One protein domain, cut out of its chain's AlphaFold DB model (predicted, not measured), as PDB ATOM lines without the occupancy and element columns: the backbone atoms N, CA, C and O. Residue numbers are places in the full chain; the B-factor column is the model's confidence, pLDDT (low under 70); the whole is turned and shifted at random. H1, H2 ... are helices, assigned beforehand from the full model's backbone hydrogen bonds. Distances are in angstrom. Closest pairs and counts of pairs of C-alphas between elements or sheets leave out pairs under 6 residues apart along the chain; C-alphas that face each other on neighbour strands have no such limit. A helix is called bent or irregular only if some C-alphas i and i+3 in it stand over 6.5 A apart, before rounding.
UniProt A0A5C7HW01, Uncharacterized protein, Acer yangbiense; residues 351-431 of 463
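What this domain is: This is residues 351 to 431 of the 463 residues of an uncharacterized protein of Acer yangbiense (UniProt A0A5C7HW01). Three helices, H1, H2 and H3, cluster with their centres in a triangle, each running back opposite to the one before, and the bent helix H4 leads away from this cluster as a long arm that touches none of them. Residues 424 to 431, at the far end of that arm, stick out free. The printed part has 81 residues with four named helices, in the order H1, H2, H3, H4, and no named strand; the class is all helix. The whole is loose, with a radius of gyration of the C-alphas of 15.0 A, and the C-alphas span 42 by 30 by 19 A.

Where its parts are: H1 is residues 351 to 363, 18.7 A from first to last C-alpha, and begins with C-alpha 351 at (-81.125, 38.404, 13.603). H2 is residues 369 to 387, 28.2 A long; it is irregular, with C-alphas 373 and 376 7.6 A apart, and has a kink of 54 degrees near residue 376. H3 is residues 393 to 405, 17.7 A long, and begins with C-alpha 393 at (-75.105, 49.171, 8.545). H4, residues 408 to 429, was assigned as one helix by its hydrogen bonds but is bent: C-alphas 417 and 420 are 6.7 A apart. Its arms are H4a, residues 408 to 417, 14.0 A, and H4b, residues 420 to 429, 13.8 A, with C-alpha 429 at (-54.161, 32.141, -14.677).

How they stand to each other: H1 and H2 form a helical hairpin: they touch, opposite ways at a steep tilt of 41 degrees, and their closest C-alphas, those of Ala 353 and Phe 382, are 5.1 A apart. H2 and H3 form a second helical hairpin, opposite ways at a shallow tilt of 32 degrees, only just short of steep; their closest C-alphas, those of Phe 382 and Met 396, are 7.2 A apart. H1 touches H3 with residues 356 to 360 alone, the same way at a steep tilt of 49 degrees, and the closest C-alphas are those of Ile 360 and Leu 397, 6.4 A apart. The packing is mostly crossed, but only just: of these 3 pairs, 1 is at a shallow tilt. H4a and H4b are both apart from H1, H2 and H3, and stand to each other at a shallow tilt of 34 degrees, only just short of steep. Each backbone O i to N i+4 pair is within hydrogen-bond range in H1, H3 and H4b; in H2 12 of 15 are, and in H4a 4 of 6.

The domain as a whole: The C-alphas of Ser 366 and Asn 431 are the two farthest apart, at 47.1 A. Without the residues that stand free, the body has 73 residues and spans 36 by 31 by 19 A. The printed part has no cut, and the links H1 to H2, H2 to H3 and H3 to H4 are tight. The mean pLDDT of the printed part is 80.4; the model's confidence is low, under 70, at residue 366, residues 406 to 422, residue 427 and residue 431.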
ATOM      1  N   LYS A 351     -80.144  37.399  13.183       95.81
ATOM      2  CA  LYS A 351     -81.125  38.404  13.603       95.81
ATOM      3  C   LYS A 351     -80.803  39.805  13.071       95.81
ATOM      4  O   LYS A 351     -81.710  40.552  12.701       95.81
ATOM      5  N   LYS A 352     -79.520  40.178  13.032       95.56
ATOM      6  CA  LYS A 352     -79.088  41.466  12.473       95.56
ATOM      7  C   LYS A 352     -79.274  41.509  10.952       95.56
ATOM      8  O   LYS A 352     -79.743  42.520  10.429       95.56
ATOM      9  N   ALA A 353     -78.970  40.420  10.247       96.06
ATOM     10  CA  ALA A 353     -79.215  40.305   8.810       96.06
ATOM     11  C   ALA A 353     -80.711  40.447   8.470       96.06
ATOM     12  O   ALA A 353     -81.065  41.183   7.547       96.06
ATOM     13  N   GLU A 354     -81.600  39.837   9.259       96.12
ATOM     14  CA  GLU A 354     -83.053  39.996   9.109       96.12
ATOM     15  C   GLU A 354     -83.515  41.450   9.307       96.12
ATOM     16  O   GLU A 354     -84.398  41.934   8.589       96.12
ATOM     17  N   GLU A 355     -82.920  42.175  10.260       97.31
ATOM     18  CA  GLU A 355     -83.229  43.586  10.499       97.31
ATOM     19  C   GLU A 355     -82.825  44.465   9.305       97.31
ATOM     20  O   GLU A 355     -83.627  45.288   8.851       97.31
ATOM     21  N   LEU A 356     -81.638  44.242   8.733       96.44
ATOM     22  CA  LEU A 356     -81.173  44.935   7.524       96.44
ATOM     23  C   LEU A 356     -82.036  44.596   6.304       96.44
ATOM     24  O   LEU A 356     -82.431  45.491   5.551       96.44
ATOM     25  N   LEU A 357     -82.425  43.327   6.149       95.69
ATOM     26  CA  LEU A 357     -83.341  42.890   5.096       95.69
ATOM     27  C   LEU A 357     -84.710  43.579   5.220       95.69
ATOM     28  O   LEU A 357     -85.319  43.985   4.228       95.69
ATOM     29  N   LYS A 358     -85.207  43.762   6.442       95.75
ATOM     30  CA  LYS A 358     -86.454  44.494   6.684       95.75
ATOM     31  C   LYS A 358     -86.320  45.980   6.346       95.75
ATOM     32  O   LYS A 358     -87.259  46.563   5.795       95.75
ATOM     33  N   GLN A 359     -85.172  46.590   6.637       95.50
ATOM     34  CA  GLN A 359     -84.900  47.983   6.281       95.50
ATOM     35  C   GLN A 359     -84.841  48.173   4.763       95.50
ATOM     36  O   GLN A 359     -85.547  49.038   4.247       95.50
ATOM     37  N   ILE A 360     -84.116  47.328   4.022       93.62
ATOM     38  CA  ILE A 360     -84.020  47.463   2.559       93.62
ATOM     39  C   ILE A 360     -85.371  47.242   1.863       93.62
ATOM     40  O   ILE A 360     -85.701  47.950   0.909       93.62
ATOM     41  N   LYS A 361     -86.204  46.336   2.397       92.94
ATOM     42  CA  LYS A 361     -87.600  46.137   1.970       92.94
ATOM     43  C   LYS A 361     -88.488  47.347   2.221       92.94
ATOM     44  O   LYS A 361     -89.401  47.592   1.442       92.94
ATOM     45  N   SER A 362     -88.230  48.084   3.297       92.44
ATOM     46  CA  SER A 362     -88.991  49.288   3.641       92.44
ATOM     47  C   SER A 362     -88.549  50.499   2.815       92.44
ATOM     48  O   SER A 362     -89.374  51.349   2.489       92.44
ATOM     49  N   THR A 363     -87.262  50.571   2.464       89.75
ATOM     50  CA  THR A 363     -86.676  51.651   1.651       89.75
ATOM     51  C   THR A 363     -86.967  51.470   0.160       89.75
ATOM     52  O   THR A 363     -87.160  52.451  -0.559       89.75
ATOM     53  N   SER A 364     -87.045  50.226  -0.317       85.69
ATOM     54  CA  SER A 364     -87.381  49.922  -1.709       85.69
ATOM     55  C   SER A 364     -88.870  50.151  -1.964       85.69
ATOM     56  O   SER A 364     -89.725  49.533  -1.332       85.69
ATOM     57  N   SER A 365     -89.192  51.029  -2.916       76.75
ATOM     58  CA  SER A 365     -90.577  51.310  -3.318       76.75
ATOM     59  C   SER A 365     -91.338  50.011  -3.636       76.75
ATOM     60  O   SER A 365     -90.814  49.126  -4.315       76.75
ATOM     61  N   SER A 366     -92.570  49.889  -3.131       61.81
ATOM     62  CA  SER A 366     -93.309  48.635  -2.869       61.81
ATOM     63  C   SER A 366     -93.680  47.748  -4.072       61.81
ATOM     64  O   SER A 366     -94.528  46.870  -3.934       61.81
ATOM     65  N   ASN A 367     -93.103  47.955  -5.255       71.00
ATOM     66  CA  ASN A 367     -93.513  47.287  -6.495       71.00
ATOM     67  C   ASN A 367     -92.468  46.302  -7.049       71.00
ATOM     68  O   ASN A 367     -92.665  45.735  -8.124       71.00
ATOM     69  N   ASN A 368     -91.373  46.051  -6.327       75.12
ATOM     70  CA  ASN A 368     -90.287  45.208  -6.825       75.12
ATOM     71  C   ASN A 368     -90.531  43.722  -6.519       75.12
ATOM     72  O   ASN A 368     -90.033  43.183  -5.534       75.12
ATOM     73  N   THR A 369     -91.235  43.017  -7.414       80.62
ATOM     74  CA  THR A 369     -91.388  41.543  -7.374       80.62
ATOM     75  C   THR A 369     -90.041  40.804  -7.326       80.62
ATOM     76  O   THR A 369     -89.957  39.683  -6.824       80.62
ATOM     77  N   LEU A 370     -88.967  41.424  -7.828       78.75
ATOM     78  CA  LEU A 370     -87.611  40.873  -7.761       78.75
ATOM     79  C   LEU A 370     -87.079  40.787  -6.331       78.75
ATOM     80  O   LEU A 370     -86.414  39.808  -6.005       78.75
ATOM     81  N   LEU A 371     -87.430  41.746  -5.473       83.75
ATOM     82  CA  LEU A 371     -86.947  41.792  -4.098       83.75
ATOM     83  C   LEU A 371     -87.399  40.546  -3.330       83.75
ATOM     84  O   LEU A 371     -86.567  39.837  -2.786       83.75
ATOM     85  N   SER A 372     -88.684  40.181  -3.446       82.19
ATOM     86  CA  SER A 372     -89.226  38.971  -2.808       82.19
ATOM     87  C   SER A 372     -88.592  37.662  -3.289       82.19
ATOM     88  O   SER A 372     -88.644  36.663  -2.582       82.19
ATOM     89  N   LYS A 373     -88.002  37.635  -4.493       86.25
ATOM     90  CA  LYS A 373     -87.274  36.457  -4.996       86.25
ATOM     91  C   LYS A 373     -85.814  36.440  -4.547       86.25
ATOM     92  O   LYS A 373     -85.214  35.370  -4.512       86.25
ATOM     93  N   ALA A 374     -85.254  37.605  -4.239       89.88
ATOM     94  CA  ALA A 374     -83.872  37.783  -3.817       89.88
ATOM     95  C   ALA A 374     -83.700  37.800  -2.289       89.88
ATOM     96  O   ALA A 374     -82.575  37.943  -1.827       89.88
ATOM     97  N   ASP A 375     -84.774  37.623  -1.510       92.38
ATOM     98  CA  ASP A 375     -84.749  37.649  -0.041       92.38
ATOM     99  C   ASP A 375     -83.649  36.764   0.562       92.38
ATOM    100  O   ASP A 375     -82.879  37.232   1.398       92.38
ATOM    101  N   ASN A 376     -83.521  35.521   0.084       93.31
ATOM    102  CA  ASN A 376     -82.497  34.592   0.569       93.31
ATOM    103  C   ASN A 376     -81.078  35.070   0.218       93.31
ATOM    104  O   ASN A 376     -80.188  35.026   1.055       93.31
ATOM    105  N   LEU A 377     -80.880  35.593  -0.998       93.12
ATOM    106  CA  LEU A 377     -79.575  36.084  -1.457       93.12
ATOM    107  C   LEU A 377     -79.135  37.341  -0.702       93.12
ATOM    108  O   LEU A 377     -77.960  37.492  -0.381       93.12
ATOM    109  N   LEU A 378     -80.074  38.247  -0.421       94.19
ATOM    110  CA  LEU A 378     -79.813  39.443   0.376       94.19
ATOM    111  C   LEU A 378     -79.519  39.075   1.831       94.19
ATOM    112  O   LEU A 378     -78.634  39.675   2.433       94.19
ATOM    113  N   SER A 379     -80.217  38.077   2.380       94.81
ATOM    114  CA  SER A 379     -79.922  37.545   3.712       94.81
ATOM    115  C   SER A 379     -78.496  36.997   3.786       94.81
ATOM    116  O   SER A 379     -77.736  37.417   4.657       94.81
ATOM    117  N   ASP A 380     -78.102  36.144   2.836       94.50
ATOM    118  CA  ASP A 380     -76.746  35.585   2.764       94.50
ATOM    119  C   ASP A 380     -75.686  36.688   2.634       94.50
ATOM    120  O   ASP A 380     -74.671  36.663   3.330       94.50
ATOM    121  N   PHE A 381     -75.948  37.700   1.799       94.12
ATOM    122  CA  PHE A 381     -75.077  38.865   1.648       94.12
ATOM    123  C   PHE A 381     -74.887  39.623   2.968       94.12
ATOM    124  O   PHE A 381     -73.758  39.949   3.333       94.12
ATOM    125  N   PHE A 382     -75.963  39.899   3.710       95.31
ATOM    126  CA  PHE A 382     -75.846  40.588   4.996       95.31
ATOM    127  C   PHE A 382     -75.114  39.736   6.034       95.31
ATOM    128  O   PHE A 382     -74.282  40.279   6.757       95.31
ATOM    129  N   ILE A 383     -75.365  38.423   6.088       94.81
ATOM    130  CA  ILE A 383     -74.643  37.507   6.984       94.81
ATOM    131  C   ILE A 383     -73.138  37.562   6.689       94.81
ATOM    132  O   ILE A 383     -72.351  37.807   7.603       94.81
ATOM    133  N   GLU A 384     -72.741  37.424   5.422       93.06
ATOM    134  CA  GLU A 384     -71.334  37.471   4.997       93.06
ATOM    135  C   GLU A 384     -70.678  38.817   5.355       93.06
ATOM    136  O   GLU A 384     -69.597  38.858   5.942       93.06
ATOM    137  N   MET A 385     -71.365  39.929   5.098       90.88
ATOM    138  CA  MET A 385     -70.855  41.274   5.388       90.88
ATOM    139  C   MET A 385     -70.717  41.556   6.893       90.88
ATOM    140  O   MET A 385     -69.778  42.240   7.315       90.88
ATOM    141  N   ILE A 386     -71.630  41.028   7.713       93.50
ATOM    142  CA  ILE A 386     -71.555  41.115   9.177       93.50
ATOM    143  C   ILE A 386     -70.379  40.275   9.698       93.50
ATOM    144  O   ILE A 386     -69.646  40.728  10.579       93.50
ATOM    145  N   GLU A 387     -70.156  39.077   9.147       91.94
ATOM    146  CA  GLU A 387     -69.013  38.225   9.503       91.94
ATOM    147  C   GLU A 387     -67.664  38.861   9.136       91.94
ATOM    148  O   GLU A 387     -66.694  38.731   9.892       91.94
ATOM    149  N   GLU A 388     -67.604  39.610   8.030       88.56
ATOM    150  CA  GLU A 388     -66.428  40.387   7.616       88.56
ATOM    151  C   GLU A 388     -66.155  41.628   8.501       88.56
ATOM    152  O   GLU A 388     -65.218  42.383   8.238       88.56
ATOM    153  N   ASN A 389     -66.902  41.811   9.603       79.56
ATOM    154  CA  ASN A 389     -66.777  42.917  10.567       79.56
ATOM    155  C   ASN A 389     -66.910  44.309   9.934       79.56
ATOM    156  O   ASN A 389     -66.347  45.290  10.436       79.56
ATOM    157  N   GLN A 390     -67.680  44.438   8.855       71.81
ATOM    158  CA  GLN A 390     -68.125  45.761   8.447       71.81
ATOM    159  C   GLN A 390     -69.199  46.196   9.445       71.81
ATOM    160  O   GLN A 390     -70.304  45.681   9.463       71.81
ATOM    161  N   ASN A 391     -68.862  47.100  10.360       80.12
ATOM    162  CA  ASN A 391     -69.809  47.543  11.392       80.12
ATOM    163  C   ASN A 391     -70.721  48.688  10.922       80.12
ATOM    164  O   ASN A 391     -71.456  49.246  11.734       80.12
ATOM    165  N   ASP A 392     -70.658  49.057   9.642       93.00
ATOM    166  CA  ASP A 392     -71.452  50.146   9.085       93.00
ATOM    167  C   ASP A 392     -72.681  49.608   8.343       93.00
ATOM    168  O   ASP A 392     -72.643  49.279   7.154       93.00
ATOM    169  N   ASP A 393     -73.793  49.548   9.072       94.75
ATOM    170  CA  ASP A 393     -75.105  49.171   8.545       94.75
ATOM    171  C   ASP A 393     -75.527  50.089   7.382       94.75
ATOM    172  O   ASP A 393     -76.159  49.636   6.426       94.75
ATOM    173  N   SER A 394     -75.124  51.369   7.406       93.88
ATOM    174  CA  SER A 394     -75.421  52.316   6.328       93.88
ATOM    175  C   SER A 394     -74.699  51.942   5.039       93.88
ATOM    176  O   SER A 394     -75.265  52.112   3.958       93.88
ATOM    177  N   TYR A 395     -73.466  51.442   5.130       91.88
ATOM    178  CA  TYR A 395     -72.719  50.973   3.967       91.88
ATOM    179  C   TYR A 395     -73.348  49.706   3.380       91.88
ATOM    180  O   TYR A 395     -73.544  49.635   2.169       91.88
ATOM    181  N   MET A 396     -73.738  48.742   4.222       93.25
ATOM    182  CA  MET A 396     -74.396  47.510   3.764       93.25
ATOM    183  C   MET A 396     -75.726  47.788   3.071       93.25
ATOM    184  O   MET A 396     -75.997  47.237   2.005       93.25
ATOM    185  N   LEU A 397     -76.552  48.662   3.655       94.44
ATOM    186  CA  LEU A 397     -77.835  49.051   3.074       94.44
ATOM    187  C   LEU A 397     -77.653  49.812   1.766       94.44
ATOM    188  O   LEU A 397     -78.433  49.608   0.840       94.44
ATOM    189  N   LYS A 398     -76.615  50.648   1.666       92.50
ATOM    190  CA  LYS A 398     -76.275  51.333   0.422       92.50
ATOM    191  C   LYS A 398     -75.812  50.348  -0.649       92.50
ATOM    192  O   LYS A 398     -76.338  50.393  -1.746       92.50
ATOM    193  N   ALA A 399     -74.913  49.417  -0.326       90.00
ATOM    194  CA  ALA A 399     -74.433  48.409  -1.272       90.00
ATOM    195  C   ALA A 399     -75.566  47.496  -1.777       90.00
ATOM    196  O   ALA A 399     -75.674  47.247  -2.976       90.00
ATOM    197  N   ALA A 400     -76.446  47.044  -0.876       91.81
ATOM    198  CA  ALA A 400     -77.630  46.272  -1.243       91.81
ATOM    199  C   ALA A 400     -78.633  47.113  -2.054       91.81
ATOM    200  O   ALA A 400     -79.218  46.616  -3.013       91.81
ATOM    201  N   GLY A 401     -78.817  48.385  -1.689       90.94
ATOM    202  CA  GLY A 401     -79.660  49.334  -2.415       90.94
ATOM    203  C   GLY A 401     -79.163  49.573  -3.833       90.94
ATOM    204  O   GLY A 401     -79.943  49.437  -4.768       90.94
ATOM    205  N   ASP A 402     -77.862  49.808  -3.995       88.81
ATOM    206  CA  ASP A 402     -77.203  49.951  -5.290       88.81
ATOM    207  C   ASP A 402     -77.406  48.673  -6.126       88.81
ATOM    208  O   ASP A 402     -77.798  48.767  -7.278       88.81
ATOM    209  N   TRP A 403     -77.296  47.470  -5.549       87.00
ATOM    210  CA  TRP A 403     -77.589  46.212  -6.264       87.00
ATOM    211  C   TRP A 403     -79.043  46.075  -6.740       87.00
ATOM    212  O   TRP A 403     -79.308  45.421  -7.751       87.00
ATOM    213  N   ILE A 404     -79.999  46.637  -6.000       87.25
ATOM    214  CA  ILE A 404     -81.434  46.566  -6.319       87.25
ATOM    215  C   ILE A 404     -81.832  47.670  -7.310       87.25
ATOM    216  O   ILE A 404     -82.700  47.452  -8.158       87.25
ATOM    217  N   GLU A 405     -81.237  48.857  -7.183       84.19
ATOM    218  CA  GLU A 405     -81.576  50.065  -7.939       84.19
ATOM    219  C   GLU A 405     -80.745  50.224  -9.220       84.19
ATOM    220  O   GLU A 405     -81.228  50.811 -10.196       84.19
ATOM    221  N   GLU A 406     -79.522  49.683  -9.263       68.06
ATOM    222  CA  GLU A 406     -78.646  49.740 -10.429       68.06
ATOM    223  C   GLU A 406     -79.273  48.944 -11.574       68.06
ATOM    224  O   GLU A 406     -79.168  47.722 -11.672       68.06
ATOM    225  N   LYS A 407     -79.981  49.694 -12.429       57.41
ATOM    226  CA  LYS A 407     -80.528  49.321 -13.736       57.41
ATOM    227  C   LYS A 407     -79.907  48.026 -14.248       57.41
ATOM    228  O   LYS A 407     -78.806  48.015 -14.804       57.41
ATOM    229  N   SER A 408     -80.690  46.961 -14.119       53.12
ATOM    230  CA  SER A 408     -80.407  45.580 -14.520       53.12
ATOM    231  C   SER A 408     -79.887  45.405 -15.952       53.12
ATOM    232  O   SER A 408     -79.432  44.323 -16.309       53.12
ATOM    233  N   ASP A 409     -79.915  46.453 -16.773       52.31
ATOM    234  CA  ASP A 409     -79.411  46.451 -18.140       52.31
ATOM    235  C   ASP A 409     -77.882  46.601 -18.239       52.31
ATOM    236  O   ASP A 409     -77.324  46.236 -19.268       52.31
ATOM    237  N   GLN A 410     -77.170  47.101 -17.217       51.06
ATOM    238  CA  GLN A 410     -75.698  47.237 -17.277       51.06
ATOM    239  C   GLN A 410     -74.944  46.188 -16.459       51.06
ATOM    240  O   GLN A 410     -73.964  45.630 -16.954       51.06
ATOM    241  N   MET A 411     -75.421  45.839 -15.264       50.19
ATOM    242  CA  MET A 411     -74.750  44.855 -14.404       50.19
ATOM    243  C   MET A 411     -74.879  43.420 -14.955       50.19
ATOM    244  O   MET A 411     -73.928  42.637 -14.911       50.19
ATOM    245  N   LEU A 412     -76.013  43.098 -15.591       50.34
ATOM    246  CA  LEU A 412     -76.240  41.804 -16.244       50.34
ATOM    247  C   LEU A 412     -75.463  41.689 -17.572       50.34
ATOM    248  O   LEU A 412     -74.952  40.618 -17.900       50.34
ATOM    249  N   VAL A 413     -75.260  42.811 -18.276       51.84
ATOM    250  CA  VAL A 413     -74.407  42.889 -19.478       51.84
ATOM    251  C   VAL A 413     -72.917  42.817 -19.115       51.84
ATOM    252  O   VAL A 413     -72.147  42.153 -19.807       51.84
ATOM    253  N   GLY A 414     -72.500  43.411 -17.993       49.75
ATOM    254  CA  GLY A 414     -71.135  43.295 -17.470       49.75
ATOM    255  C   GLY A 414     -70.784  41.873 -17.017       49.75
ATOM    256  O   GLY A 414     -69.689  41.384 -17.302       49.75
ATOM    257  N   TRP A 415     -71.725  41.163 -16.388       48.62
ATOM    258  CA  TRP A 415     -71.544  39.753 -16.024       48.62
ATOM    259  C   TRP A 415     -71.469  38.842 -17.253       48.62
ATOM    260  O   TRP A 415     -70.666  37.905 -17.301       48.62
ATOM    261  N   GLU A 416     -72.290  39.122 -18.265       50.41
ATOM    262  CA  GLU A 416     -72.354  38.319 -19.481       50.41
ATOM    263  C   GLU A 416     -71.133  38.507 -20.391       50.41
ATOM    264  O   GLU A 416     -70.697  37.525 -20.994       50.41
ATOM    265  N   VAL A 417     -70.554  39.713 -20.441       52.28
ATOM    266  CA  VAL A 417     -69.456  40.049 -21.366       52.28
ATOM    267  C   VAL A 417     -68.083  40.114 -20.680       52.28
ATOM    268  O   VAL A 417     -67.089  39.778 -21.309       52.28
ATOM    269  N   GLY A 418     -67.998  40.479 -19.396       50.06
ATOM    270  CA  GLY A 418     -66.722  40.632 -18.676       50.06
ATOM    271  C   GLY A 418     -66.523  39.658 -17.514       50.06
ATOM    272  O   GLY A 418     -65.425  39.138 -17.327       50.06
ATOM    273  N   GLY A 419     -67.580  39.355 -16.754       63.50
ATOM    274  CA  GLY A 419     -67.499  38.503 -15.559       63.50
ATOM    275  C   GLY A 419     -67.121  37.056 -15.872       63.50
ATOM    276  O   GLY A 419     -66.251  36.482 -15.216       63.50
ATOM    277  N   ARG A 420     -67.704  36.474 -16.929       62.91
ATOM    278  CA  ARG A 420     -67.326  35.124 -17.385       62.91
ATOM    279  C   ARG A 420     -65.889  35.065 -17.877       62.91
ATOM    280  O   ARG A 420     -65.216  34.086 -17.601       62.91
ATOM    281  N   GLU A 421     -65.428  36.092 -18.582       69.19
ATOM    282  CA  GLU A 421     -64.096  36.121 -19.189       69.19
ATOM    283  C   GLU A 421     -63.001  36.442 -18.163       69.19
ATOM    284  O   GLU A 421     -61.881  35.955 -18.286       69.19
ATOM    285  N   ALA A 422     -63.322  37.213 -17.120       68.81
ATOM    286  CA  ALA A 422     -62.467  37.421 -15.956       68.81
ATOM    287  C   ALA A 422     -62.415  36.177 -15.059       68.81
ATOM    288  O   ALA A 422     -61.334  35.816 -14.616       68.81
ATOM    289  N   CYS A 423     -63.540  35.481 -14.853       71.19
ATOM    290  CA  CYS A 423     -63.584  34.206 -14.132       71.19
ATOM    291  C   CYS A 423     -62.845  33.097 -14.898       71.19
ATOM    292  O   CYS A 423     -62.044  32.381 -14.311       71.19
ATOM    293  N   LEU A 424     -63.023  33.010 -16.223       76.75
ATOM    294  CA  LEU A 424     -62.247  32.108 -17.081       76.75
ATOM    295  C   LEU A 424     -60.760  32.435 -17.025       76.75
ATOM    296  O   LEU A 424     -59.966  31.527 -16.811       76.75
ATOM    297  N   ARG A 425     -60.376  33.714 -17.136       79.88
ATOM    298  CA  ARG A 425     -58.974  34.110 -16.973       79.88
ATOM    299  C   ARG A 425     -58.450  33.795 -15.588       79.88
ATOM    300  O   ARG A 425     -57.323  33.349 -15.497       79.88
ATOM    301  N   ASP A 426     -59.210  34.011 -14.524       77.25
ATOM    302  CA  ASP A 426     -58.768  33.691 -13.166       77.25
ATOM    303  C   ASP A 426     -58.593  32.176 -12.990       77.25
ATOM    304  O   ASP A 426     -57.568  31.726 -12.483       77.25
ATOM    305  N   MET A 427     -59.514  31.367 -13.525       69.12
ATOM    306  CA  MET A 427     -59.382  29.907 -13.574       69.12
ATOM    307  C   MET A 427     -58.187  29.442 -14.424       69.12
ATOM    308  O   MET A 427     -57.563  28.438 -14.088       69.12
ATOM    309  N   GLU A 428     -57.854  30.161 -15.495       75.31
ATOM    310  CA  GLU A 428     -56.756  29.843 -16.418       75.31
ATOM    311  C   GLU A 428     -55.393  30.352 -15.902       75.31
ATOM    312  O   GLU A 428     -54.369  29.693 -16.068       75.31
ATOM    313  N   THR A 429     -55.375  31.488 -15.201       79.69
ATOM    314  CA  THR A 429     -54.161  32.141 -14.677       79.69
ATOM    315  C   THR A 429     -53.759  31.580 -13.316       79.69
ATOM    316  O   THR A 429     -52.567  31.526 -13.011       79.69
ATOM    317  N   ASN A 430     -54.713  31.099 -12.509       70.06
ATOM    318  CA  ASN A 430     -54.419  30.529 -11.193       70.06
ATOM    319  C   ASN A 430     -53.698  29.181 -11.234       70.06
ATOM    320  O   ASN A 430     -53.462  28.626 -10.166       70.06
ATOM    321  N   ASN A 431     -53.311  28.670 -12.410       50.59
ATOM    322  CA  ASN A 431     -52.357  27.570 -12.605       50.59
ATOM    323  C   ASN A 431     -52.584  26.352 -11.682       50.59
ATOM    324  O   ASN A 431     -51.662  25.580 -11.405       50.59
TER     325      ASN A 431